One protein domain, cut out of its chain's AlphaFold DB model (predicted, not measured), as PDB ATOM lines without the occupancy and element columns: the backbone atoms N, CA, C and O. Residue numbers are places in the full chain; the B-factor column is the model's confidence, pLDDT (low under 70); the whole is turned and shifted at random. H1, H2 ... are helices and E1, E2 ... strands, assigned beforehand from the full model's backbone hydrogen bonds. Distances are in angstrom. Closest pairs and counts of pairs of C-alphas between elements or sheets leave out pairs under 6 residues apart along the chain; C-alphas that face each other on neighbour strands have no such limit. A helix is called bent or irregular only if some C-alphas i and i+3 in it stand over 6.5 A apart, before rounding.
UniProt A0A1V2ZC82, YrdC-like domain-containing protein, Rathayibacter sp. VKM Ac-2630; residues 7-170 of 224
ATOM      1  N   ALA A   7     102.542 108.044 122.913       92.00
ATOM      2  CA  ALA A   7     103.057 106.696 122.639       92.00
ATOM      3  C   ALA A   7     104.585 106.673 122.440       92.00
ATOM      4  O   ALA A   7     105.238 105.669 122.729       92.00
ATOM      5  N   ALA A   8     105.185 107.791 122.011       92.38
ATOM      6  CA  ALA A   8     106.638 107.910 121.924       92.38
ATOM      7  C   ALA A   8     107.312 107.854 123.306       92.38
ATOM      8  O   ALA A   8     108.472 107.464 123.391       92.38
ATOM      9  N   LEU A   9     106.607 108.191 124.393       93.50
ATOM     10  CA  LEU A   9     107.119 108.048 125.759       93.50
ATOM     11  C   LEU A   9     107.543 106.601 126.035       93.50
ATOM     12  O   LEU A   9     108.675 106.366 126.447       93.50
ATOM     13  N   ASP A  10     106.669 105.643 125.732       91.62
ATOM     14  CA  ASP A  10     106.906 104.213 125.969       91.62
ATOM     15  C   ASP A  10     107.933 103.606 125.003       91.62
ATOM     16  O   ASP A  10     108.600 102.619 125.319       91.62
ATOM     17  N   ALA A  11     108.088 104.207 123.824       91.88
ATOM     18  CA  ALA A  11     109.106 103.801 122.862       91.88
ATOM     19  C   ALA A  11     110.515 104.285 123.247       91.88
ATOM     20  O   ALA A  11     111.496 103.650 122.868       91.88
ATOM     21  N   LEU A  12     110.621 105.408 123.965       92.56
ATOM     22  CA  LEU A  12     111.889 106.100 124.230       92.56
ATOM     23  C   LEU A  12     112.389 105.928 125.670       92.56
ATOM     24  O   LEU A  12     113.598 106.000 125.903       92.56
ATOM     25  N   ALA A  13     111.488 105.714 126.628       93.62
ATOM     26  CA  ALA A  13     111.809 105.570 128.043       93.62
ATOM     27  C   ALA A  13     111.547 104.146 128.549       93.62
ATOM     28  O   ALA A  13     110.608 103.467 128.138       93.62
ATOM     29  N   GLU A  14     112.400 103.694 129.460       92.81
ATOM     30  CA  GLU A  14     112.294 102.393 130.108       92.81
ATOM     31  C   GLU A  14     111.364 102.467 131.333       92.81
ATOM     32  O   GLU A  14     111.465 103.399 132.129       92.81
ATOM     33  N   ASN A  15     110.486 101.465 131.502       89.81
ATOM     34  CA  ASN A  15     109.662 101.244 132.703       89.81
ATOM     35  C   ASN A  15     108.955 102.507 133.240       89.81
ATOM     36  O   ASN A  15     109.069 102.840 134.417       89.81
ATOM     37  N   VAL A  16     108.217 103.214 132.377       94.75
ATOM     38  CA  VAL A  16     107.559 104.493 132.700       94.75
ATOM     39  C   VAL A  16     106.556 104.347 133.867       94.75
ATOM     40  O   VAL A  16     105.534 103.675 133.687       94.75
ATOM     41  N   PRO A  17     106.792 104.998 135.028       94.94
ATOM     42  CA  PRO A  17     105.907 104.923 136.199       94.94
ATOM     43  C   PRO A  17     104.540 105.590 135.990       94.94
ATOM     44  O   PRO A  17     104.428 106.571 135.252       94.94
ATOM     45  N   ASP A  18     103.511 105.151 136.721       94.88
ATOM     46  CA  ASP A  18     102.151 105.712 136.613       94.88
ATOM     47  C   ASP A  18     102.096 107.210 136.945       94.88
ATOM     48  O   ASP A  18     101.501 107.983 136.199       94.88
ATOM     49  N   ALA A  19     102.822 107.657 137.976       95.62
ATOM     50  CA  ALA A  19     102.920 109.078 138.323       95.62
ATOM     51  C   ALA A  19     103.474 109.938 137.167       95.62
ATOM     52  O   ALA A  19     103.101 111.097 136.998       95.62
ATOM     53  N   VAL A  20     104.352 109.374 136.332       96.56
ATOM     54  CA  VAL A  20     104.871 110.057 135.137       96.56
ATOM     55  C   VAL A  20     103.794 110.157 134.061       96.56
ATOM     56  O   VAL A  20     103.699 111.187 133.395       96.56
ATOM     57  N   ARG A  21     102.948 109.131 133.914       96.12
ATOM     58  CA  ARG A  21     101.802 109.162 132.996       96.12
ATOM     59  C   ARG A  21     100.750 110.171 133.438       96.12
ATOM     60  O   ARG A  21     100.219 110.882 132.594       96.12
ATOM     61  N   GLU A  22     100.491 110.276 134.739       96.81
ATOM     62  CA  GLU A  22      99.593 111.289 135.305       96.81
ATOM     63  C   GLU A  22     100.108 112.707 135.030       96.81
ATOM     64  O   GLU A  22      99.356 113.569 134.578       96.81
ATOM     65  N   LEU A  23     101.412 112.940 135.215       96.88
ATOM     66  CA  LEU A  23     102.045 114.217 134.880       96.88
ATOM     67  C   LEU A  23     101.996 114.524 133.383       96.88
ATOM     68  O   LEU A  23     101.712 115.661 133.008       96.88
ATOM     69  N   ALA A  24     102.257 113.534 132.529       96.56
ATOM     70  CA  ALA A  24     102.127 113.689 131.086       96.56
ATOM     71  C   ALA A  24     100.678 114.039 130.710       96.56
ATOM     72  O   ALA A  24     100.453 115.030 130.031       96.56
ATOM     73  N   ALA A  25      99.684 113.313 131.223       95.88
ATOM     74  CA  ALA A  25      98.274 113.597 130.952       95.88
ATOM     75  C   ALA A  25      97.832 114.993 131.429       95.88
ATOM     76  O   ALA A  25      96.961 115.605 130.815       95.88
ATOM     77  N   ALA A  26      98.422 115.502 132.516       95.00
ATOM     78  CA  ALA A  26      98.086 116.811 133.072       95.00
ATOM     79  C   ALA A  26      98.800 117.985 132.379       95.00
ATOM     80  O   ALA A  26      98.250 119.086 132.328       95.00
ATOM     81  N   PHE A  27     100.031 117.782 131.896       94.75
ATOM     82  CA  PHE A  27     100.909 118.873 131.453       94.75
ATOM     83  C   PHE A  27     101.421 118.745 130.016       94.75
ATOM     84  O   PHE A  27     102.166 119.630 129.578       94.75
ATOM     85  N   TRP A  28     101.069 117.677 129.295       95.12
ATOM     86  CA  TRP A  28     101.358 117.492 127.872       95.12
ATOM     87  C   TRP A  28     100.076 117.502 127.024       95.12
ATOM     88  O   TRP A  28      99.107 116.841 127.394       95.12
ATOM     89  N   PRO A  29     100.076 118.185 125.861       94.12
ATOM     90  CA  PRO A  29     101.113 119.095 125.356       94.12
ATOM     91  C   PRO A  29     101.358 120.280 126.299       94.12
ATOM     92  O   PRO A  29     100.426 120.799 126.904       94.12
ATOM     93  N   GLY A  30     102.618 120.700 126.459       92.50
ATOM     94  CA  GLY A  30     102.913 121.832 127.331       92.50
ATOM     95  C   GLY A  30     104.369 122.045 127.721       92.50
ATOM     96  O   GLY A  30     105.332 121.781 126.990       92.50
ATOM     97  N   GLY A  31     104.512 122.644 128.898       92.50
ATOM     98  CA  GLY A  31     105.756 123.189 129.420       92.50
ATOM     99  C   GLY A  31     106.481 122.295 130.418       92.50
ATOM    100  O   GLY A  31     107.324 122.803 131.153       92.50
ATOM    101  N   LEU A  32     106.172 121.000 130.482       95.44
ATOM    102  CA  LEU A  32     106.861 120.052 131.360       95.44
ATOM    103  C   LEU A  32     107.866 119.210 130.566       95.44
ATOM    104  O   LEU A  32     107.567 118.715 129.485       95.44
ATOM    105  N   THR A  33     109.065 119.035 131.103       96.81
ATOM    106  CA  THR A  33     110.085 118.111 130.605       96.81
ATOM    107  C   THR A  33     110.378 117.087 131.689       96.81
ATOM    108  O   THR A  33     110.654 117.466 132.825       96.81
ATOM    109  N   ILE A  34     110.333 115.805 131.340       97.50
ATOM    110  CA  ILE A  34     110.505 114.698 132.283       97.50
ATOM    111  C   ILE A  34     111.762 113.920 131.899       97.50
ATOM    112  O   ILE A  34     111.897 113.493 130.751       97.50
ATOM    113  N   VAL A  35     112.688 113.764 132.845       96.62
ATOM    114  CA  VAL A  35     113.891 112.937 132.700       96.62
ATOM    115  C   VAL A  35     113.608 111.536 133.228       96.62
ATOM    116  O   VAL A  35     113.179 111.376 134.371       96.62
ATOM    117  N   LEU A  36     113.849 110.533 132.389       96.06
ATOM    118  CA  LEU A  36     113.617 109.112 132.656       96.06
ATOM    119  C   LEU A  36     114.836 108.295 132.236       96.06
ATOM    120  O   LEU A  36     115.708 108.797 131.527       96.06
ATOM    121  N   HIS A  37     114.883 107.025 132.632       94.31
ATOM    122  CA  HIS A  37     115.820 106.085 132.025       94.31
ATOM    123  C   HIS A  37     115.465 105.881 130.552       94.31
ATOM    124  O   HIS A  37     114.297 105.717 130.201       94.31
ATOM    125  N   ALA A  38     116.472 105.958 129.687       92.69
ATOM    126  CA  ALA A  38     116.295 105.723 128.262       92.69
ATOM    127  C   ALA A  38     116.144 104.221 127.999       92.69
ATOM    128  O   ALA A  38     116.768 103.407 128.676       92.69
ATOM    129  N   GLN A  39     115.365 103.858 126.984       91.50
ATOM    130  CA  GLN A  39     115.270 102.470 126.532       91.50
ATOM    131  C   GLN A  39     116.664 101.924 126.142       91.50
ATOM    132  O   GLN A  39     117.289 102.484 125.238       91.50
ATOM    133  N   PRO A  40     117.160 100.818 126.739       84.25
ATOM    134  CA  PRO A  40     118.535 100.344 126.525       84.25
ATOM    135  C   PRO A  40     118.860  99.928 125.087       84.25
ATOM    136  O   PRO A  40     120.023  99.868 124.695       84.25
ATOM    137  N   SER A  41     117.830  99.603 124.301       83.06
ATOM    138  CA  SER A  41     117.973  99.232 122.890       83.06
ATOM    139  C   SER A  41     118.267 100.424 121.973       83.06
ATOM    140  O   SER A  41     118.647 100.230 120.817       83.06
ATOM    141  N   LEU A  42     118.112 101.650 122.475       78.88
ATOM    142  CA  LEU A  42     118.322 102.869 121.714       78.88
ATOM    143  C   LEU A  42     119.789 103.288 121.809       78.88
ATOM    144  O   LEU A  42     120.271 103.738 122.845       78.88
ATOM    145  N   ILE A  43     120.503 103.143 120.695       69.31
ATOM    146  CA  ILE A  43     121.858 103.668 120.540       69.31
ATOM    147  C   ILE A  43     121.733 105.056 119.922       69.31
ATOM    148  O   ILE A  43     121.405 105.181 118.741       69.31
ATOM    149  N   TRP A  44     121.986 106.094 120.715       73.50
ATOM    150  CA  TRP A  44     121.932 107.475 120.251       73.50
ATOM    151  C   TRP A  44     123.232 108.218 120.518       73.50
ATOM    152  O   TRP A  44     123.842 108.057 121.572       73.50
ATOM    153  N   ASP A  45     123.594 109.100 119.591       67.50
ATOM    154  CA  ASP A  45     124.677 110.062 119.770       67.50
ATOM    155  C   ASP A  45     124.116 111.383 120.326       67.50
ATOM    156  O   ASP A  45     123.988 112.387 119.630       67.50
ATOM    157  N   LEU A  46     123.669 111.347 121.585       67.06
ATOM    158  CA  LEU A  46     123.179 112.523 122.324       67.06
ATOM    159  C   LEU A  46     124.224 113.049 123.322       67.06
ATOM    160  O   LEU A  46     123.889 113.800 124.240       67.06
ATOM    161  N   GLY A  47     125.485 112.635 123.166       71.06
ATOM    162  CA  GLY A  47     126.556 112.881 124.128       71.06
ATOM    163  C   GLY A  47     126.414 112.060 125.417       71.06
ATOM    164  O   GLY A  47     125.843 110.971 125.437       71.06
ATOM    165  N   GLU A  48     126.958 112.586 126.516       68.75
ATOM    166  CA  GLU A  48     126.954 111.938 127.834       68.75
ATOM    167  C   GLU A  48     125.565 112.041 128.495       68.75
ATOM    168  O   GLU A  48     125.302 112.922 129.315       68.75
ATOM    169  N   THR A  49     124.651 111.135 128.144       74.50
ATOM    170  CA  THR A  49     123.287 111.102 128.709       74.50
ATOM    171  C   THR A  49     123.171 110.284 129.994       74.50
ATOM    172  O   THR A  49     122.118 110.286 130.635       74.50
ATOM    173  N   ARG A  50     124.233 109.556 130.377       81.50
ATOM    174  CA  ARG A  50     124.258 108.629 131.526       81.50
ATOM    175  C   ARG A  50     123.076 107.642 131.535       81.50
ATOM    176  O   ARG A  50     122.569 107.295 132.597       81.50
ATOM    177  N   GLY A  51     122.619 107.219 130.353       87.56
ATOM    178  CA  GLY A  51     121.489 106.293 130.204       87.56
ATOM    179  C   GLY A  51     120.118 106.916 130.490       87.56
ATOM    180  O   GLY A  51     119.168 106.193 130.783       87.56
ATOM    181  N   THR A  52     120.001 108.244 130.439       92.50
ATOM    182  CA  THR A  52     118.737 108.960 130.655       92.50
ATOM    183  C   THR A  52     118.276 109.696 129.402       92.50
ATOM    184  O   THR A  52     119.062 110.004 128.508       92.50
ATOM    185  N   VAL A  53     116.982 109.993 129.329       93.25
ATOM    186  CA  VAL A  53     116.379 110.796 128.269       93.25
ATOM    187  C   VAL A  53     115.450 111.838 128.878       93.25
ATOM    188  O   VAL A  53     114.644 111.537 129.753       93.25
ATOM    189  N   ALA A  54     115.563 113.080 128.407       94.31
ATOM    190  CA  ALA A  54     114.646 114.160 128.748       94.31
ATOM    191  C   ALA A  54     113.589 114.296 127.646       94.31
ATOM    192  O   ALA A  54     113.927 114.657 126.514       94.31
ATOM    193  N   LEU A  55     112.325 114.030 127.968       96.00
ATOM    194  CA  LEU A  55     111.205 114.040 127.025       96.00
ATOM    195  C   LEU A  55     110.256 115.203 127.309       96.00
ATOM    196  O   LEU A  55     110.056 115.596 128.459       96.00
ATOM    197  N   ARG A  56     109.679 115.774 126.250       96.12
ATOM    198  CA  ARG A  56     108.645 116.812 126.324       96.12
ATOM    199  C   ARG A  56     107.762 116.756 125.088       96.12
ATOM    200  O   ARG A  56     108.283 116.763 123.977       96.12
ATOM    201  N   MET A  57     106.451 116.824 125.280       96.06
ATOM    202  CA  MET A  57     105.511 117.134 124.206       96.06
ATOM    203  C   MET A  57     105.226 118.645 124.225       96.06
ATOM    204  O   MET A  57     104.642 119.133 125.196       96.06
ATOM    205  N   PRO A  58     105.705 119.425 123.242       92.94
ATOM    206  CA  PRO A  58     105.542 120.874 123.243       92.94
ATOM    207  C   PRO A  58     104.105 121.273 122.888       92.94
ATOM    208  O   PRO A  58     103.516 120.709 121.974       92.94
ATOM    209  N   ASP A  59     103.572 122.294 123.557       90.94
ATOM    210  CA  ASP A  59     102.318 122.941 123.153       90.94
ATOM    211  C   ASP A  59     102.598 124.027 122.105       90.94
ATOM    212  O   ASP A  59     102.709 125.218 122.403       90.94
ATOM    213  N   ASN A  60     102.866 123.585 120.880       90.56
ATOM    214  CA  ASN A  60     102.977 124.448 119.710       90.56
ATOM    215  C   ASN A  60     102.479 123.666 118.483       90.56
ATOM    216  O   ASN A  60     103.118 122.670 118.128       90.56
ATOM    217  N   PRO A  61     101.382 124.090 117.827       91.06
ATOM    218  CA  PRO A  61     100.796 123.353 116.706       91.06
ATOM    219  C   PRO A  61     101.778 123.084 115.560       91.06
ATOM    220  O   PRO A  61     101.838 121.961 115.070       91.06
ATOM    221  N   VAL A  62     102.607 124.069 115.194       92.69
ATOM    222  CA  VAL A  62     103.608 123.931 114.120       92.69
ATOM    223  C   VAL A  62     104.697 122.931 114.510       92.69
ATOM    224  O   VAL A  62     105.096 122.093 113.706       92.69
ATOM    225  N   THR A  63     105.172 122.968 115.759       92.81
ATOM    226  CA  THR A  63     106.136 121.976 116.252       92.81
ATOM    227  C   THR A  63     105.530 120.574 116.293       92.81
ATOM    228  O   THR A  63     106.220 119.618 115.957       92.81
ATOM    229  N   LEU A  64     104.263 120.428 116.685       94.19
ATOM    230  CA  LEU A  64     103.588 119.128 116.708       94.19
ATOM    231  C   LEU A  64     103.388 118.560 115.297       94.19
ATOM    232  O   LEU A  64     103.640 117.376 115.094       94.19
ATOM    233  N   GLU A  65     103.018 119.393 114.323       94.88
ATOM    234  CA  GLU A  65     102.922 118.995 112.913       94.88
ATOM    235  C   GLU A  65     104.287 118.545 112.368       94.88
ATOM    236  O   GLU A  65     104.400 117.473 111.778       94.88
ATOM    237  N   LEU A  66     105.357 119.288 112.670       94.75
ATOM    238  CA  LEU A  66     106.719 118.879 112.316       94.75
ATOM    239  C   LEU A  66     107.097 117.525 112.938       94.75
ATOM    240  O   LEU A  66     107.704 116.684 112.273       94.75
ATOM    241  N   LEU A  67     106.762 117.301 114.210       95.69
ATOM    242  CA  LEU A  67     107.055 116.048 114.915       95.69
ATOM    243  C   LEU A  67     106.222 114.871 114.392       95.69
ATOM    244  O   LEU A  67     106.683 113.734 114.469       95.69
ATOM    245  N   ALA A  68     105.030 115.121 113.847       94.19
ATOM    246  CA  ALA A  68     104.224 114.092 113.193       94.19
ATOM    247  C   ALA A  68     104.885 113.584 111.899       94.19
ATOM    248  O   ALA A  68     104.836 112.389 111.617       94.19
ATOM    249  N   GLU A  69     105.553 114.470 111.156       94.62
ATOM    250  CA  GLU A  69     106.249 114.133 109.906       94.62
ATOM    251  C   GLU A  69     107.660 113.565 110.137       94.62
ATOM    252  O   GLU A  69     108.111 112.664 109.430       94.62
ATOM    253  N   THR A  70     108.382 114.089 111.130       94.69
ATOM    254  CA  THR A  70     109.803 113.756 111.358       94.69
ATOM    255  C   THR A  70     110.030 112.696 112.434       94.69
ATOM    256  O   THR A  70     111.089 112.068 112.465       94.69
ATOM    257  N   GLY A  71     109.048 112.476 113.312       93.62
ATOM    258  CA  GLY A  71     109.223 111.719 114.546       93.62
ATOM    259  C   GLY A  71     109.916 112.534 115.650       93.62
ATOM    260  O   GLY A  71     110.016 113.758 115.567       93.62
ATOM    261  N   PRO A  72     110.373 111.881 116.736       93.56
ATOM    262  CA  PRO A  72     111.028 112.561 117.849       93.56
ATOM    263  C   PRO A  72     112.297 113.313 117.432       93.56
ATOM    264  O   PRO A  72     113.165 112.760 116.759       93.56
ATOM    265  N   LEU A  73     112.451 114.548 117.913       92.62
ATOM    266  CA  LEU A  73     113.605 115.394 117.598       92.62
ATOM    267  C   LEU A  73     114.446 115.688 118.841       92.62
ATOM    268  O   LEU A  73     113.962 116.184 119.866       92.62
ATOM    269  N   ALA A  74     115.744 115.414 118.754       89.75
ATOM    270  CA  ALA A  74     116.714 115.925 119.711       89.75
ATOM    271  C   ALA A  74     116.959 117.410 119.419       89.75
ATOM    272  O   ALA A  74     117.374 117.767 118.322       89.75
ATOM    273  N   VAL A  75     116.678 118.276 120.393       88.19
ATOM    274  CA  VAL A  75     116.772 119.731 120.222       88.19
ATOM    275  C   VAL A  75     117.427 120.380 121.434       88.19
ATOM    276  O   VAL A  75     117.275 119.906 122.565       88.19
ATOM    277  N   SER A  76     118.093 121.503 121.188       85.00
ATOM    278  CA  SER A  76     118.501 122.488 122.189       85.00
ATOM    279  C   SER A  76     117.700 123.780 122.008       85.00
ATOM    280  O   SER A  76     116.907 123.911 121.075       85.00
ATOM    281  N   SER A  77     117.900 124.756 122.891       84.75
ATOM    282  CA  SER A  77     117.408 126.109 122.641       84.75
ATOM    283  C   SER A  77     118.109 126.724 121.419       84.75
ATOM    284  O   SER A  77     119.292 126.468 121.179       84.75
ATOM    285  N   ALA A  78     117.371 127.519 120.642       88.06
ATOM    286  CA  ALA A  78     117.870 128.174 119.434       88.06
ATOM    287  C   ALA A  78     118.645 129.448 119.799       88.06
ATOM    288  O   ALA A  78     118.116 130.557 119.760       88.06
ATOM    289  N   ASN A  79     119.892 129.284 120.232       90.38
ATOM    290  CA  ASN A  79     120.789 130.387 120.559       90.38
ATOM    291  C   ASN A  79     122.247 129.951 120.468       90.38
ATOM    292  O   ASN A  79     122.570 128.769 120.580       90.38
ATOM    293  N   ARG A  80     123.149 130.926 120.345       89.12
ATOM    294  CA  ARG A  80     124.574 130.667 120.580       89.12
ATOM    295  C   ARG A  80     124.816 130.425 122.070       89.12
ATOM    296  O   ARG A  80     124.146 131.015 122.923       89.12
ATOM    297  N   THR A  81     125.791 129.585 122.398       88.12
ATOM    298  CA  THR A  81     126.177 129.308 123.789       88.12
ATOM    299  C   THR A  81     126.436 130.610 124.553       88.12
ATOM    300  O   THR A  81     127.124 131.503 124.061       88.12
ATOM    301  N   GLY A  82     125.849 130.736 125.747       87.19
ATOM    302  CA  GLY A  82     125.956 131.931 126.593       87.19
ATOM    303  C   GLY A  82     125.038 133.101 126.211       87.19
ATOM    304  O   GLY A  82     125.019 134.103 126.920       87.19
ATOM    305  N   ARG A  83     124.262 132.999 125.123       88.56
ATOM    306  CA  ARG A  83     123.244 133.995 124.746       88.56
ATOM    307  C   ARG A  83     121.851 133.598 125.256       88.56
ATOM    308  O   ARG A  83     121.600 132.408 125.446       88.56
ATOM    309  N   PRO A  84     120.934 134.568 125.449       88.06
ATOM    310  CA  PRO A  84     119.531 134.270 125.712       88.06
ATOM    311  C   PRO A  84     118.916 133.426 124.592       88.06
ATOM    312  O   PRO A  84     119.233 133.615 123.414       88.06
ATOM    313  N   SER A  85     118.025 132.507 124.963       89.75
ATOM    314  CA  SER A  85     117.257 131.714 124.003       89.75
ATOM    315  C   SER A  85     116.394 132.614 123.125       89.75
ATOM    316  O   SER A  85     115.718 133.501 123.643       89.75
ATOM    317  N   ALA A  86     116.410 132.383 121.812       91.62
ATOM    318  CA  ALA A  86     115.515 133.083 120.904       91.62
ATOM    319  C   ALA A  86     114.056 132.684 121.165       91.62
ATOM    320  O   ALA A  86     113.742 131.507 121.366       91.62
ATOM    321  N   THR A  87     113.173 133.676 121.128       90.81
ATOM    322  CA  THR A  87     111.719 133.516 121.262       90.81
ATOM    323  C   THR A  87     110.993 133.725 119.938       90.81
ATOM    324  O   THR A  87     109.825 133.365 119.815       90.81
ATOM    325  N   THR A  88     111.679 134.263 118.927       93.12
ATOM    326  CA  THR A  88     111.167 134.429 117.562       93.12
ATOM    327  C   THR A  88     112.142 133.853 116.537       93.12
ATOM    328  O   THR A  88     113.346 133.760 116.789       93.12
ATOM    329  N   ALA A  89     111.640 133.500 115.349       94.62
ATOM    330  CA  ALA A  89     112.490 133.022 114.257       94.62
ATOM    331  C   ALA A  89     113.526 134.074 113.823       94.62
ATOM    332  O   ALA A  89     114.655 133.718 113.499       94.62
ATOM    333  N   GLN A  90     113.175 135.365 113.873       94.75
ATOM    334  CA  GLN A  90     114.110 136.446 113.558       94.75
ATOM    335  C   GLN A  90     115.263 136.506 114.567       94.75
ATOM    336  O   GLN A  90     116.415 136.548 114.158       94.75
ATOM    337  N   GLU A  91     114.980 136.439 115.872       94.81
ATOM    338  CA  GLU A  91     116.032 136.389 116.900       94.81
ATOM    339  C   GLU A  91     116.934 135.159 116.735       94.81
ATOM    340  O   GLU A  91     118.141 135.240 116.964       94.81
ATOM    341  N   ALA A  92     116.361 134.018 116.340       95.25
ATOM    342  CA  ALA A  92     117.129 132.809 116.063       95.25
ATOM    343  C   ALA A  92     118.039 133.004 114.843       95.25
ATOM    344  O   ALA A  92     119.216 132.655 114.911       95.25
ATOM    345  N   PHE A  93     117.525 133.599 113.763       95.75
ATOM    346  CA  PHE A  93     118.293 133.906 112.558       95.75
ATOM    347  C   PHE A  93     119.425 134.896 112.842       95.75
ATOM    348  O   PHE A  93     120.566 134.644 112.464       95.75
ATOM    349  N   ASP A  94     119.152 135.965 113.590       95.62
ATOM    350  CA  ASP A  94     120.160 136.956 113.981       95.62
ATOM    351  C   ASP A  94     121.304 136.314 114.790       95.62
ATOM    352  O   ASP A  94     122.457 136.755 114.735       95.62
ATOM    353  N   GLN A  95     121.004 135.252 115.548       95.62
ATOM    354  CA  GLN A  95     121.996 134.521 116.329       95.62
ATOM    355  C   GLN A  95     122.712 133.415 115.556       95.62
ATOM    356  O   GLN A  95     123.905 133.226 115.776       95.62
ATOM    357  N   LEU A  96     122.024 132.637 114.727       94.56
ATOM    358  CA  LEU A  96     122.567 131.406 114.145       94.56
ATOM    359  C   LEU A  96     122.934 131.570 112.664       94.56
ATOM    360  O   LEU A  96     123.881 130.926 112.214       94.56
ATOM    361  N   GLY A  97     122.287 132.489 111.946       94.06
ATOM    362  CA  GLY A  97     122.543 132.792 110.538       94.06
ATOM    363  C   GLY A  97     122.586 131.537 109.669       94.06
ATOM    364  O   GLY A  97     121.764 130.633 109.817       94.06
ATOM    365  N   ASP A  98     123.600 131.453 108.816       93.44
ATOM    366  CA  ASP A  98     123.779 130.348 107.866       93.44
ATOM    367  C   ASP A  98     124.252 129.030 108.513       93.44
ATOM    368  O   ASP A  98     124.466 128.044 107.816       93.44
ATOM    369  N   ALA A  99     124.429 128.977 109.842       92.75
ATOM    370  CA  ALA A  99     124.739 127.725 110.542       92.75
ATOM    371  C   ALA A  99     123.523 126.786 110.664       92.75
ATOM    372  O   ALA A  99     123.664 125.660 111.140       92.75
ATOM    373  N   VAL A 100     122.335 127.261 110.287       93.69
ATOM    374  CA  VAL A 100     121.077 126.514 110.295       93.69
ATOM    375  C   VAL A 100     120.450 126.624 108.912       93.69
ATOM    376  O   VAL A 100     120.218 127.725 108.420       93.69
ATOM    377  N   ASP A 101     120.137 125.478 108.310       94.00
ATOM    378  CA  ASP A 101     119.599 125.422 106.948       94.00
ATOM    379  C   ASP A 101     118.150 125.924 106.853       94.00
ATOM    380  O   ASP A 101     117.726 126.436 105.816       94.00
ATOM    381  N   VAL A 102     117.360 125.743 107.919       93.56
ATOM    382  CA  VAL A 102     115.909 125.977 107.907       93.56
ATOM    383  C   VAL A 102     115.443 126.667 109.184       93.56
ATOM    384  O   VAL A 102     115.705 126.203 110.294       93.56
ATOM    385  N   TYR A 103     114.663 127.734 109.011       93.56
ATOM    386  CA  TYR A 103     113.955 128.437 110.078       93.56
ATOM    387  C   TYR A 103     112.448 128.327 109.846       93.56
ATOM    388  O   TYR A 103     111.965 128.595 108.748       93.56
ATOM    389  N   LEU A 104     111.705 127.947 110.886       92.06
ATOM    390  CA  LEU A 104     110.244 127.884 110.866       92.06
ATOM    391  C   LEU A 104     109.684 129.001 111.749       92.06
ATOM    392  O   LEU A 104     109.911 129.004 112.960       92.06
ATOM    393  N   ASP A 105     108.962 129.949 111.149       92.31
ATOM    394  CA  ASP A 105     108.320 131.042 111.882       92.31
ATOM    395  C   ASP A 105     106.886 130.673 112.279       92.31
ATOM    396  O   ASP A 105     105.967 130.665 111.459       92.31
ATOM    397  N   ALA A 106     106.716 130.372 113.565       88.75
ATOM    398  CA  ALA A 106     105.432 130.092 114.203       88.75
ATOM    399  C   ALA A 106     105.012 131.213 115.180       88.75
ATOM    400  O   ALA A 106     104.220 130.979 116.093       88.75
ATOM    401  N   GLY A 107     105.563 132.423 115.025       89.44
ATOM    402  CA  GLY A 107     105.349 133.538 115.945       89.44
ATOM    403  C   GLY A 107     106.210 133.467 117.212       89.44
ATOM    404  O   GLY A 107     107.258 132.823 117.248       89.44
ATOM    405  N   THR A 108     105.788 134.185 118.257       89.12
ATOM    406  CA  THR A 108     106.537 134.274 119.519       89.12
ATOM    407  C   THR A 108     106.289 133.046 120.393       89.12
ATOM    408  O   THR A 108     105.170 132.806 120.860       89.12
ATOM    409  N   ALA A 109     107.352 132.291 120.656       87.00
ATOM    410  CA  ALA A 109     107.347 131.166 121.578       87.00
ATOM    411  C   ALA A 109     107.057 131.622 123.019       87.00
ATOM    412  O   ALA A 109     107.354 132.747 123.405       87.00
ATOM    413  N   GLY A 110     106.478 130.739 123.837       79.00
ATOM    414  CA  GLY A 110     106.249 131.013 125.264       79.00
ATOM    415  C   GLY A 110     104.979 131.805 125.593       79.00
ATOM    416  O   GLY A 110     104.617 131.902 126.762       79.00
ATOM    417  N   THR A 111     104.257 132.304 124.590       77.25
ATOM    418  CA  THR A 111     103.050 133.130 124.778       77.25
ATOM    419  C   THR A 111     101.807 132.347 125.221       77.25
ATOM    420  O   THR A 111     100.896 132.936 125.795       77.25
ATOM    421  N   GLY A 112     101.771 131.026 125.011       71.12
ATOM    422  CA  GLY A 112     100.626 130.168 125.353       71.12
ATOM    423  C   GLY A 112     100.473 129.822 126.842       71.12
ATOM    424  O   GLY A 112      99.450 129.275 127.243       71.12
ATOM    425  N   TYR A 113     101.453 130.144 127.693       72.12
ATOM    426  CA  TYR A 113     101.435 129.761 129.111       72.12
ATOM    427  C   TYR A 113     100.711 130.809 129.977       72.12
ATOM    428  O   TYR A 113     101.343 131.554 130.725       72.12
ATOM    429  N   GLY A 114      99.379 130.874 129.871       61.22
ATOM    430  CA  GLY A 114      98.544 131.878 130.557       61.22
ATOM    431  C   GLY A 114      98.549 131.804 132.092       61.22
ATOM    432  O   GLY A 114      98.473 132.838 132.750       61.22
ATOM    433  N   ASP A 115      98.725 130.611 132.665       63.94
ATOM    434  CA  ASP A 115      98.720 130.376 134.122       63.94
ATOM    435  C   ASP A 115     100.119 130.456 134.762       63.94
ATOM    436  O   ASP A 115     100.366 129.954 135.864       63.94
ATOM    437  N   ARG A 116     101.084 131.059 134.062       69.75
ATOM    438  CA  ARG A 116     102.464 131.124 134.535       69.75
ATOM    439  C   ARG A 116     102.607 132.083 135.728       69.75
ATOM    440  O   ARG A 116     102.167 133.230 135.638       69.75
ATOM    441  N   PRO A 117     103.334 131.705 136.799       65.00
ATOM    442  CA  PRO A 117     103.692 132.646 137.853       65.00
ATOM    443  C   PRO A 117     104.450 133.869 137.311       65.00
ATOM    444  O   PRO A 117     105.331 133.756 136.446       65.00
ATOM    445  N   ALA A 118     104.131 135.048 137.847       65.06
ATOM    446  CA  ALA A 118     104.846 136.279 137.526       65.06
ATOM    447  C   ALA A 118     106.335 136.134 137.887       65.06
ATOM    448  O   ALA A 118     106.674 135.714 138.990       65.06
ATOM    449  N   GLY A 119     107.224 136.462 136.945       63.94
ATOM    450  CA  GLY A 119     108.675 136.338 137.131       63.94
ATOM    451  C   GLY A 119     109.265 134.929 136.962       63.94
ATOM    452  O   GLY A 119     110.472 134.779 137.120       63.94
ATOM    453  N   ALA A 120     108.472 133.906 136.611       66.31
ATOM    454  CA  ALA A 120     109.014 132.579 136.301       66.31
ATOM    455  C   ALA A 120     109.895 132.582 135.028       66.31
ATOM    456  O   ALA A 120     109.972 133.566 134.292       66.31
ATOM    457  N   SER A 121     110.571 131.469 134.739       73.12
ATOM    458  CA  SER A 121     111.247 131.271 133.450       73.12
ATOM    459  C   SER A 121     110.238 130.926 132.346       73.12
ATOM    460  O   SER A 121     109.225 130.278 132.601       73.12
ATOM    461  N   GLU A 122     110.474 131.387 131.111       78.88
ATOM    462  CA  GLU A 122     109.652 131.039 129.928       78.88
ATOM    463  C   GLU A 122     109.967 129.635 129.396       78.88
ATOM    464  O   GLU A 122     109.284 129.097 128.527       78.88
ATOM    465  N   SER A 123     111.010 129.015 129.945       86.75
ATOM    466  CA  SER A 123     111.407 127.660 129.604       86.75
ATOM    467  C   SER A 123     110.529 126.613 130.292       86.75
ATOM    468  O   SER A 123     109.863 126.877 131.294       86.75
ATOM    469  N   SER A 124     110.582 125.376 129.795       91.38
ATOM    470  CA  SER A 124     109.897 124.259 130.446       91.38
ATOM    471  C   SER A 124     110.401 124.016 131.870       91.38
ATOM    472  O   SER A 124     111.585 124.192 132.170       91.38
ATOM    473  N   THR A 125     109.525 123.552 132.749       94.31
ATOM    474  CA  THR A 125     109.954 122.964 134.020       94.31
ATOM    475  C   THR A 125     110.576 121.608 133.728       94.31
ATOM    476  O   THR A 125     110.004 120.835 132.965       94.31
ATOM    477  N   ILE A 126     111.749 121.326 134.290       95.88
ATOM    478  CA  ILE A 126     112.426 120.037 134.122       95.88
ATOM    479  C   ILE A 126     112.355 119.293 135.447       95.88
ATOM    480  O   ILE A 126     112.835 119.807 136.459       95.88
ATOM    481  N   ILE A 127     111.803 118.085 135.419       97.06
ATOM    482  CA  ILE A 127     111.810 117.164 136.552       97.06
ATOM    483  C   ILE A 127     112.639 115.926 136.239       97.06
ATOM    484  O   ILE A 127     112.672 115.448 135.108       97.06
ATOM    485  N   ASP A 128     113.288 115.407 137.266       97.00
ATOM    486  CA  ASP A 128     113.960 114.122 137.277       97.00
ATOM    487  C   ASP A 128     113.056 113.092 137.946       97.00
ATOM    488  O   ASP A 128     112.710 113.232 139.121       97.00
ATOM    489  N   ALA A 129     112.648 112.099 137.159       96.81
ATOM    490  CA  ALA A 129     111.785 111.002 137.568       96.81
ATOM    491  C   ALA A 129     112.505 109.647 137.540       96.81
ATOM    492  O   ALA A 129     111.873 108.616 137.749       96.81
ATOM    493  N   THR A 130     113.824 109.630 137.319       95.44
ATOM    494  CA  THR A 130     114.617 108.389 137.261       95.44
ATOM    495  C   THR A 130     114.490 107.573 138.548       95.44
ATOM    496  O   THR A 130     114.278 106.360 138.502       95.44
ATOM    497  N   ALA A 131     114.501 108.257 139.697       94.38
ATOM    498  CA  ALA A 131     114.388 107.641 141.013       94.38
ATOM    499  C   ALA A 131     113.047 106.926 141.252       94.38
ATOM    500  O   ALA A 131     113.019 105.991 142.043       94.38
ATOM    501  N   LEU A 132     111.963 107.292 140.549       93.81
ATOM    502  CA  LEU A 132     110.657 106.625 140.678       93.81
ATOM    503  C   LEU A 132     110.661 105.167 140.195       93.81
ATOM    504  O   LEU A 132     109.720 104.430 140.470       93.81
ATOM    505  N   SER A 133     111.713 104.743 139.494       88.12
ATOM    506  CA  SER A 133     111.905 103.344 139.092       88.12
ATOM    507  C   SER A 133     112.311 102.441 140.268       88.12
ATOM    508  O   SER A 133     112.353 101.220 140.123       88.12
ATOM    509  N   PHE A 134     112.631 103.027 141.427       88.81
ATOM    510  CA  PHE A 134     113.061 102.330 142.635       88.81
ATOM    511  C   PHE A 134     112.049 102.528 143.766       88.81
ATOM    512  O   PHE A 134     111.388 103.564 143.859       88.81
ATOM    513  N   ASP A 135     111.947 101.538 144.656       86.94
ATOM    514  CA  ASP A 135     111.058 101.617 145.816       86.94
ATOM    515  C   ASP A 135     111.455 102.780 146.742       86.94
ATOM    516  O   ASP A 135     112.633 102.975 147.052       86.94
ATOM    517  N   GLY A 136     110.467 103.576 147.156       87.62
ATOM    518  CA  GLY A 136     110.675 104.809 147.923       87.62
ATOM    519  C   GLY A 136     111.275 105.983 147.133       87.62
ATOM    520  O   GLY A 136     111.675 106.977 147.741       87.62
ATOM    521  N   GLY A 137     111.352 105.888 145.803       92.06
ATOM    522  CA  GLY A 137     111.831 106.956 144.932       92.06
ATOM    523  C   GLY A 137     110.973 108.222 144.963       92.06
ATOM    524  O   GLY A 137     109.757 108.167 145.143       92.06
ATOM    525  N   THR A 138     111.605 109.374 144.735       95.38
ATOM    526  CA  THR A 138     110.939 110.684 144.683       95.38
ATOM    527  C   THR A 138     111.317 111.467 143.430       95.38
ATOM    528  O   THR A 138     112.355 111.237 142.811       95.38
ATOM    529  N   LEU A 139     110.457 112.407 143.047       95.50
ATOM    530  CA  LEU A 139     110.719 113.379 141.993       95.50
ATOM    531  C   LEU A 139     111.641 114.488 142.494       95.50
ATOM    532  O   LEU A 139     111.579 114.901 143.654       95.50
ATOM    533  N   ARG A 140     112.427 115.054 141.579       95.88
ATOM    534  CA  ARG A 140     113.226 116.256 141.839       95.88
ATOM    535  C   ARG A 140     113.037 117.277 140.731       95.88
ATOM    536  O   ARG A 140     113.140 116.943 139.557       95.88
ATOM    537  N   ILE A 141     112.820 118.538 141.086       95.38
ATOM    538  CA  ILE A 141     112.833 119.631 140.107       95.38
ATOM    539  C   ILE A 141     114.295 119.986 139.812       95.38
ATOM    540  O   ILE A 141     115.052 120.336 140.710       95.38
ATOM    541  N   LEU A 142     114.702 119.863 138.547       94.12
ATOM    542  CA  LEU A 142     116.034 120.256 138.069       94.12
ATOM    543  C   LEU A 142     116.079 121.718 137.643       94.12
ATOM    544  O   LEU A 142     117.105 122.382 137.755       94.12
ATOM    545  N   ARG A 143     114.964 122.199 137.093       92.31
ATOM    546  CA  ARG A 143     114.800 123.580 136.655       92.31
ATOM    547  C   ARG A 143     113.352 123.983 136.822       92.31
ATOM    548  O   ARG A 143     112.478 123.383 136.196       92.31
ATOM    549  N   GLN A 144     113.120 125.052 137.572       92.06
ATOM    550  CA  GLN A 144     111.812 125.682 137.637       92.06
ATOM    551  C   GLN A 144     111.532 126.465 136.344       92.06
ATOM    552  O   GLN A 144     112.328 127.303 135.918       92.06
ATOM    553  N   GLY A 145     110.398 126.172 135.711       90.44
ATOM    554  CA  GLY A 145     109.939 126.800 134.477       90.44
ATOM    555  C   GLY A 145     108.474 127.211 134.566       90.44
ATOM    556  O   GLY A 145     107.994 127.593 135.637       90.44
ATOM    557  N   VAL A 146     107.765 127.116 133.440       90.69
ATOM    558  CA  VAL A 146     106.362 127.549 133.328       90.69
ATOM    559  C   VAL A 146     105.374 126.735 134.180       90.69
ATOM    560  O   VAL A 146     104.339 127.267 134.567       90.69
ATOM    561  N   VAL A 147     105.689 125.477 134.514       91.50
ATOM    562  CA  VAL A 147     104.859 124.624 135.388       91.50
ATOM    563  C   VAL A 147     105.371 124.720 136.826       91.50
ATOM    564  O   VAL A 147     106.507 124.336 137.104       91.50
ATOM    565  N   SER A 148     104.563 125.237 137.752       91.88
ATOM    566  CA  SER A 148     104.988 125.432 139.144       91.88
ATOM    567  C   SER A 148     105.126 124.118 139.921       91.88
ATOM    568  O   SER A 148     104.403 123.152 139.668       91.88
ATOM    569  N   ALA A 149     106.008 124.101 140.926       92.31
ATOM    570  CA  ALA A 149     106.130 122.985 141.865       92.31
ATOM    571  C   ALA A 149     104.794 122.648 142.551       92.31
ATOM    572  O   ALA A 149     104.486 121.482 142.779       92.31
ATOM    573  N   VAL A 150     103.972 123.667 142.835       92.38
ATOM    574  CA  VAL A 150     102.624 123.499 143.401       92.38
ATOM    575  C   VAL A 150     101.744 122.671 142.466       92.38
ATOM    576  O   VAL A 150     101.187 121.671 142.904       92.38
ATOM    577  N   ARG A 151     101.689 123.021 141.176       92.94
ATOM    578  CA  ARG A 151     100.899 122.285 140.173       92.94
ATOM    579  C   ARG A 151     101.386 120.848 140.007       92.94
ATOM    580  O   ARG A 151     100.575 119.938 139.913       92.94
ATOM    581  N   ILE A 152     102.699 120.627 140.015       94.88
ATOM    582  CA  ILE A 152     103.261 119.268 139.946       94.88
ATOM    583  C   ILE A 152     102.830 118.456 141.175       94.88
ATOM    584  O   ILE A 152     102.388 117.318 141.035       94.88
ATOM    585  N   ARG A 153     102.891 119.053 142.371       95.06
ATOM    586  CA  ARG A 153     102.484 118.410 143.628       95.06
ATOM    587  C   ARG A 153     100.984 118.121 143.698       95.06
ATOM    588  O   ARG A 153     100.604 117.124 144.299       95.06
ATOM    589  N   GLU A 154     100.137 118.935 143.071       95.19
ATOM    590  CA  GLU A 154      98.696 118.648 142.955       95.19
ATOM    591  C   GLU A 154      98.420 117.318 142.239       95.19
ATOM    592  O   GLU A 154      97.424 116.669 142.545       95.19
ATOM    593  N   VAL A 155      99.302 116.904 141.322       95.81
ATOM    594  CA  VAL A 155      99.175 115.636 140.593       95.81
ATOM    595  C   VAL A 155      99.780 114.481 141.390       95.81
ATOM    596  O   VAL A 155      99.112 113.487 141.636       95.81
ATOM    597  N   VAL A 156     101.034 114.617 141.830       94.62
ATOM    598  CA  VAL A 156     101.822 113.482 142.363       94.62
ATOM    599  C   VAL A 156     101.937 113.436 143.889       94.62
ATOM    600  O   VAL A 156     102.543 112.520 144.449       94.62
ATOM    601  N   GLY A 157     101.383 114.427 144.587       93.06
ATOM    602  CA  GLY A 157     101.381 114.506 146.044       93.06
ATOM    603  C   GLY A 157     102.780 114.399 146.654       93.06
ATOM    604  O   GLY A 157     103.710 115.103 146.259       93.06
ATOM    605  N   GLY A 158     102.927 113.493 147.624       89.88
ATOM    606  CA  GLY A 158     104.160 113.300 148.396       89.88
ATOM    607  C   GLY A 158     105.348 112.732 147.613       89.88
ATOM    608  O   GLY A 158     106.443 112.669 148.166       89.88
ATOM    609  N   LEU A 159     105.166 112.345 146.344       92.44
ATOM    610  CA  LEU A 159     106.284 111.944 145.484       92.44
ATOM    611  C   LEU A 159     107.217 113.117 145.170       92.44
ATOM    612  O   LEU A 159     108.383 112.884 144.863       92.44
ATOM    613  N   LEU A 160     106.732 114.361 145.257       93.25
ATOM    614  CA  LEU A 160     107.566 115.558 145.198       93.25
ATOM    615  C   LEU A 160     107.744 116.135 146.619       93.25
ATOM    616  O   LEU A 160     106.834 116.812 147.112       93.25
ATOM    617  N   PRO A 161     108.886 115.884 147.287       88.44
ATOM    618  CA  PRO A 161     109.118 116.341 148.652       88.44
ATOM    619  C   PRO A 161     109.161 117.873 148.764       88.44
ATOM    620  O   PRO A 161     109.443 118.596 147.806       88.44
ATOM    621  N   ASP A 162     108.877 118.381 149.962       78.81
ATOM    622  CA  ASP A 162     108.944 119.812 150.258       78.81
ATOM    623  C   ASP A 162     110.405 120.285 150.360       78.81
ATOM    624  O   ASP A 162     111.258 119.593 150.917       78.81
ATOM    625  N   GLY A 163     110.702 121.473 149.822       65.19
ATOM    626  CA  GLY A 163     112.041 122.078 149.876       65.19
ATOM    627  C   GLY A 163     112.964 121.787 148.684       65.19
ATOM    628  O   GLY A 163     114.131 122.159 148.722       65.19
ATOM    629  N   THR A 164     112.474 121.173 147.601       55.75
ATOM    630  CA  THR A 164     113.263 120.975 146.364       55.75
ATOM    631  C   THR A 164     113.367 122.217 145.467       55.75
ATOM    632  O   THR A 164     113.907 122.114 144.369       55.75
ATOM    633  N   ASP A 165     112.869 123.377 145.907       50.28
ATOM    634  CA  ASP A 165     112.909 124.630 145.134       50.28
ATOM    635  C   ASP A 165     114.329 125.239 145.037       50.28
ATOM    636  O   ASP A 165     114.591 126.028 144.131       50.28
ATOM    637  N   ASP A 166     115.268 124.827 145.903       40.62
ATOM    638  CA  ASP A 166     116.565 125.506 146.096       40.62
ATOM    639  C   ASP A 166     117.807 124.758 145.577       40.62
ATOM    640  O   ASP A 166     118.936 125.195 145.805       40.62
ATOM    641  N   ALA A 167     117.673 123.663 144.821       39.22
ATOM    642  CA  ALA A 167     118.841 123.006 144.216       39.22
ATOM    643  C   ALA A 167     119.326 123.723 142.935       39.22
ATOM    644  O   ALA A 167     119.552 123.101 141.896       39.22
ATOM    645  N   VAL A 168     119.525 125.044 143.011       39.25
ATOM    646  CA  VAL A 168     120.338 125.803 142.055       39.25
ATOM    647  C   VAL A 168     121.787 125.375 142.269       39.25
ATOM    648  O   VAL A 168     122.467 125.833 143.184       39.25
ATOM    649  N   THR A 169     122.282 124.463 141.431       32.66
ATOM    650  CA  THR A 169     123.723 124.195 141.367       32.66
ATOM    651  C   THR A 169     124.374 125.349 140.608       32.66
ATOM    652  O   THR A 169     124.565 125.286 139.395       32.66
ATOM    653  N   THR A 170     124.682 126.435 141.318       31.38
ATOM    654  CA  THR A 170     125.635 127.441 140.847       31.38
ATOM    655  C   THR A 170     127.007 126.783 140.861       31.38
ATOM    656  O   THR A 170     127.624 126.633 141.913       31.38
TER     657      THR A 170
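AT A GLANCE: This is residues 7 to 170 of the 224 residues of the protein "YrdC-like domain-containing protein" of Rathayibacter sp. VKM Ac-2630 (UniProt A0A1V2ZC82). A small, twisted four-stranded sheet makes a wall, with H2 over E1 on one face of it and H6 side by side with H2, grazing the sheet; H1 grazes it too, and short H5, on the same face as H2, is beside the strands. H3 and H4 lie away from the sheet: H3 follows E2 after a tight link of 5 residues, while long links of 18 and 25 residues join H4 to H3 and to E3, and the centre of H4 is the farthest of the elements' centres from the mean of the C-alphas, at 22.4 A. The printed part has 164 residues with six named helices and four named strands, in the order H1 H2 E1 E2 H3 H4 E3 H5 E4 H6, and under half of its residues are in these elements. The sheet is mixed, in the order E2 E1 E3 E4, and the class is mixed, helices and strands. The whole is compact, with a radius of gyration of the C-alphas of 16.4 A and spans of 49 by 41 by 31 A.

IN THESE COORDINATES: In the sheet, E1 is residues 32 to 37, 16.6 A long, from C-alpha 32 at (106.861, 120.052, 131.360). E2 is residues 52 to 55, E3 residues 125 to 128 and E4 residues 140 to 143. H1 is residues 7 to 12, beginning at C-alpha 7 at (103.057, 106.696, 122.639). H2, residues 18 to 27, and H3, residues 61 to 70, are each 14.2 A long. H4 is residues 89 to 99, 13.9 A, and H5 residues 130 to 133. H6, residues 149 to 159, is 11.6 A long and ends at C-alpha 159 at (106.284, 111.944, 145.484). H4 and H6 are irregular: C-alphas 95 and 98 are 9.6 A apart, and C-alphas 155 and 158 are 9.5 A apart.

HOW THE PARTS SIT: E1 and E3 are parallel, at 19 degrees, with N 33 and O 125 within hydrogen-bond range at 2.8 A. E2 and E1 form a hairpin, antiparallel at 155 degrees, with N 36 and O 53 at 2.9 A. E3 and E4 are antiparallel at 142 degrees, with N 128 and O 140 at 2.8 A. H2 is over E1 at a height over the sheet of 9.7 A and runs along the strands, at 22 degrees to E1 on the local plane, which only just has a basis, 6 C-alphas of the sheet. H5 is on the same face as H2, at a height of 5.1 A, over none of the strands. H2 and H6 touch, the closest C-alphas being those of Ala 19 and Val 156, 6.1 A apart, at a shallow tilt of 11 degrees, opposite ways. H3 and H4 are not on the sheet and are apart from each other. Every O i to N i+4 pair is within hydrogen-bond range in H1, H2 and H3; the figures are 5 of 7 in H4 and 4 of 7 in H6, and H5 is too short for such a pair.

THE WHOLE: The C-alphas of Asp 98 and Gly 136, the two farthest apart, are 49.3 A apart. The printed part has no cut. The long links are E1 to E2, H3 to H4 and H4 to E3, of 14, 18 and 25 residues. The mean pLDDT of the printed part is 87.4; it is under 70 at residues 43, 45 to 46, 48, 114 to 120 and 163 to 170.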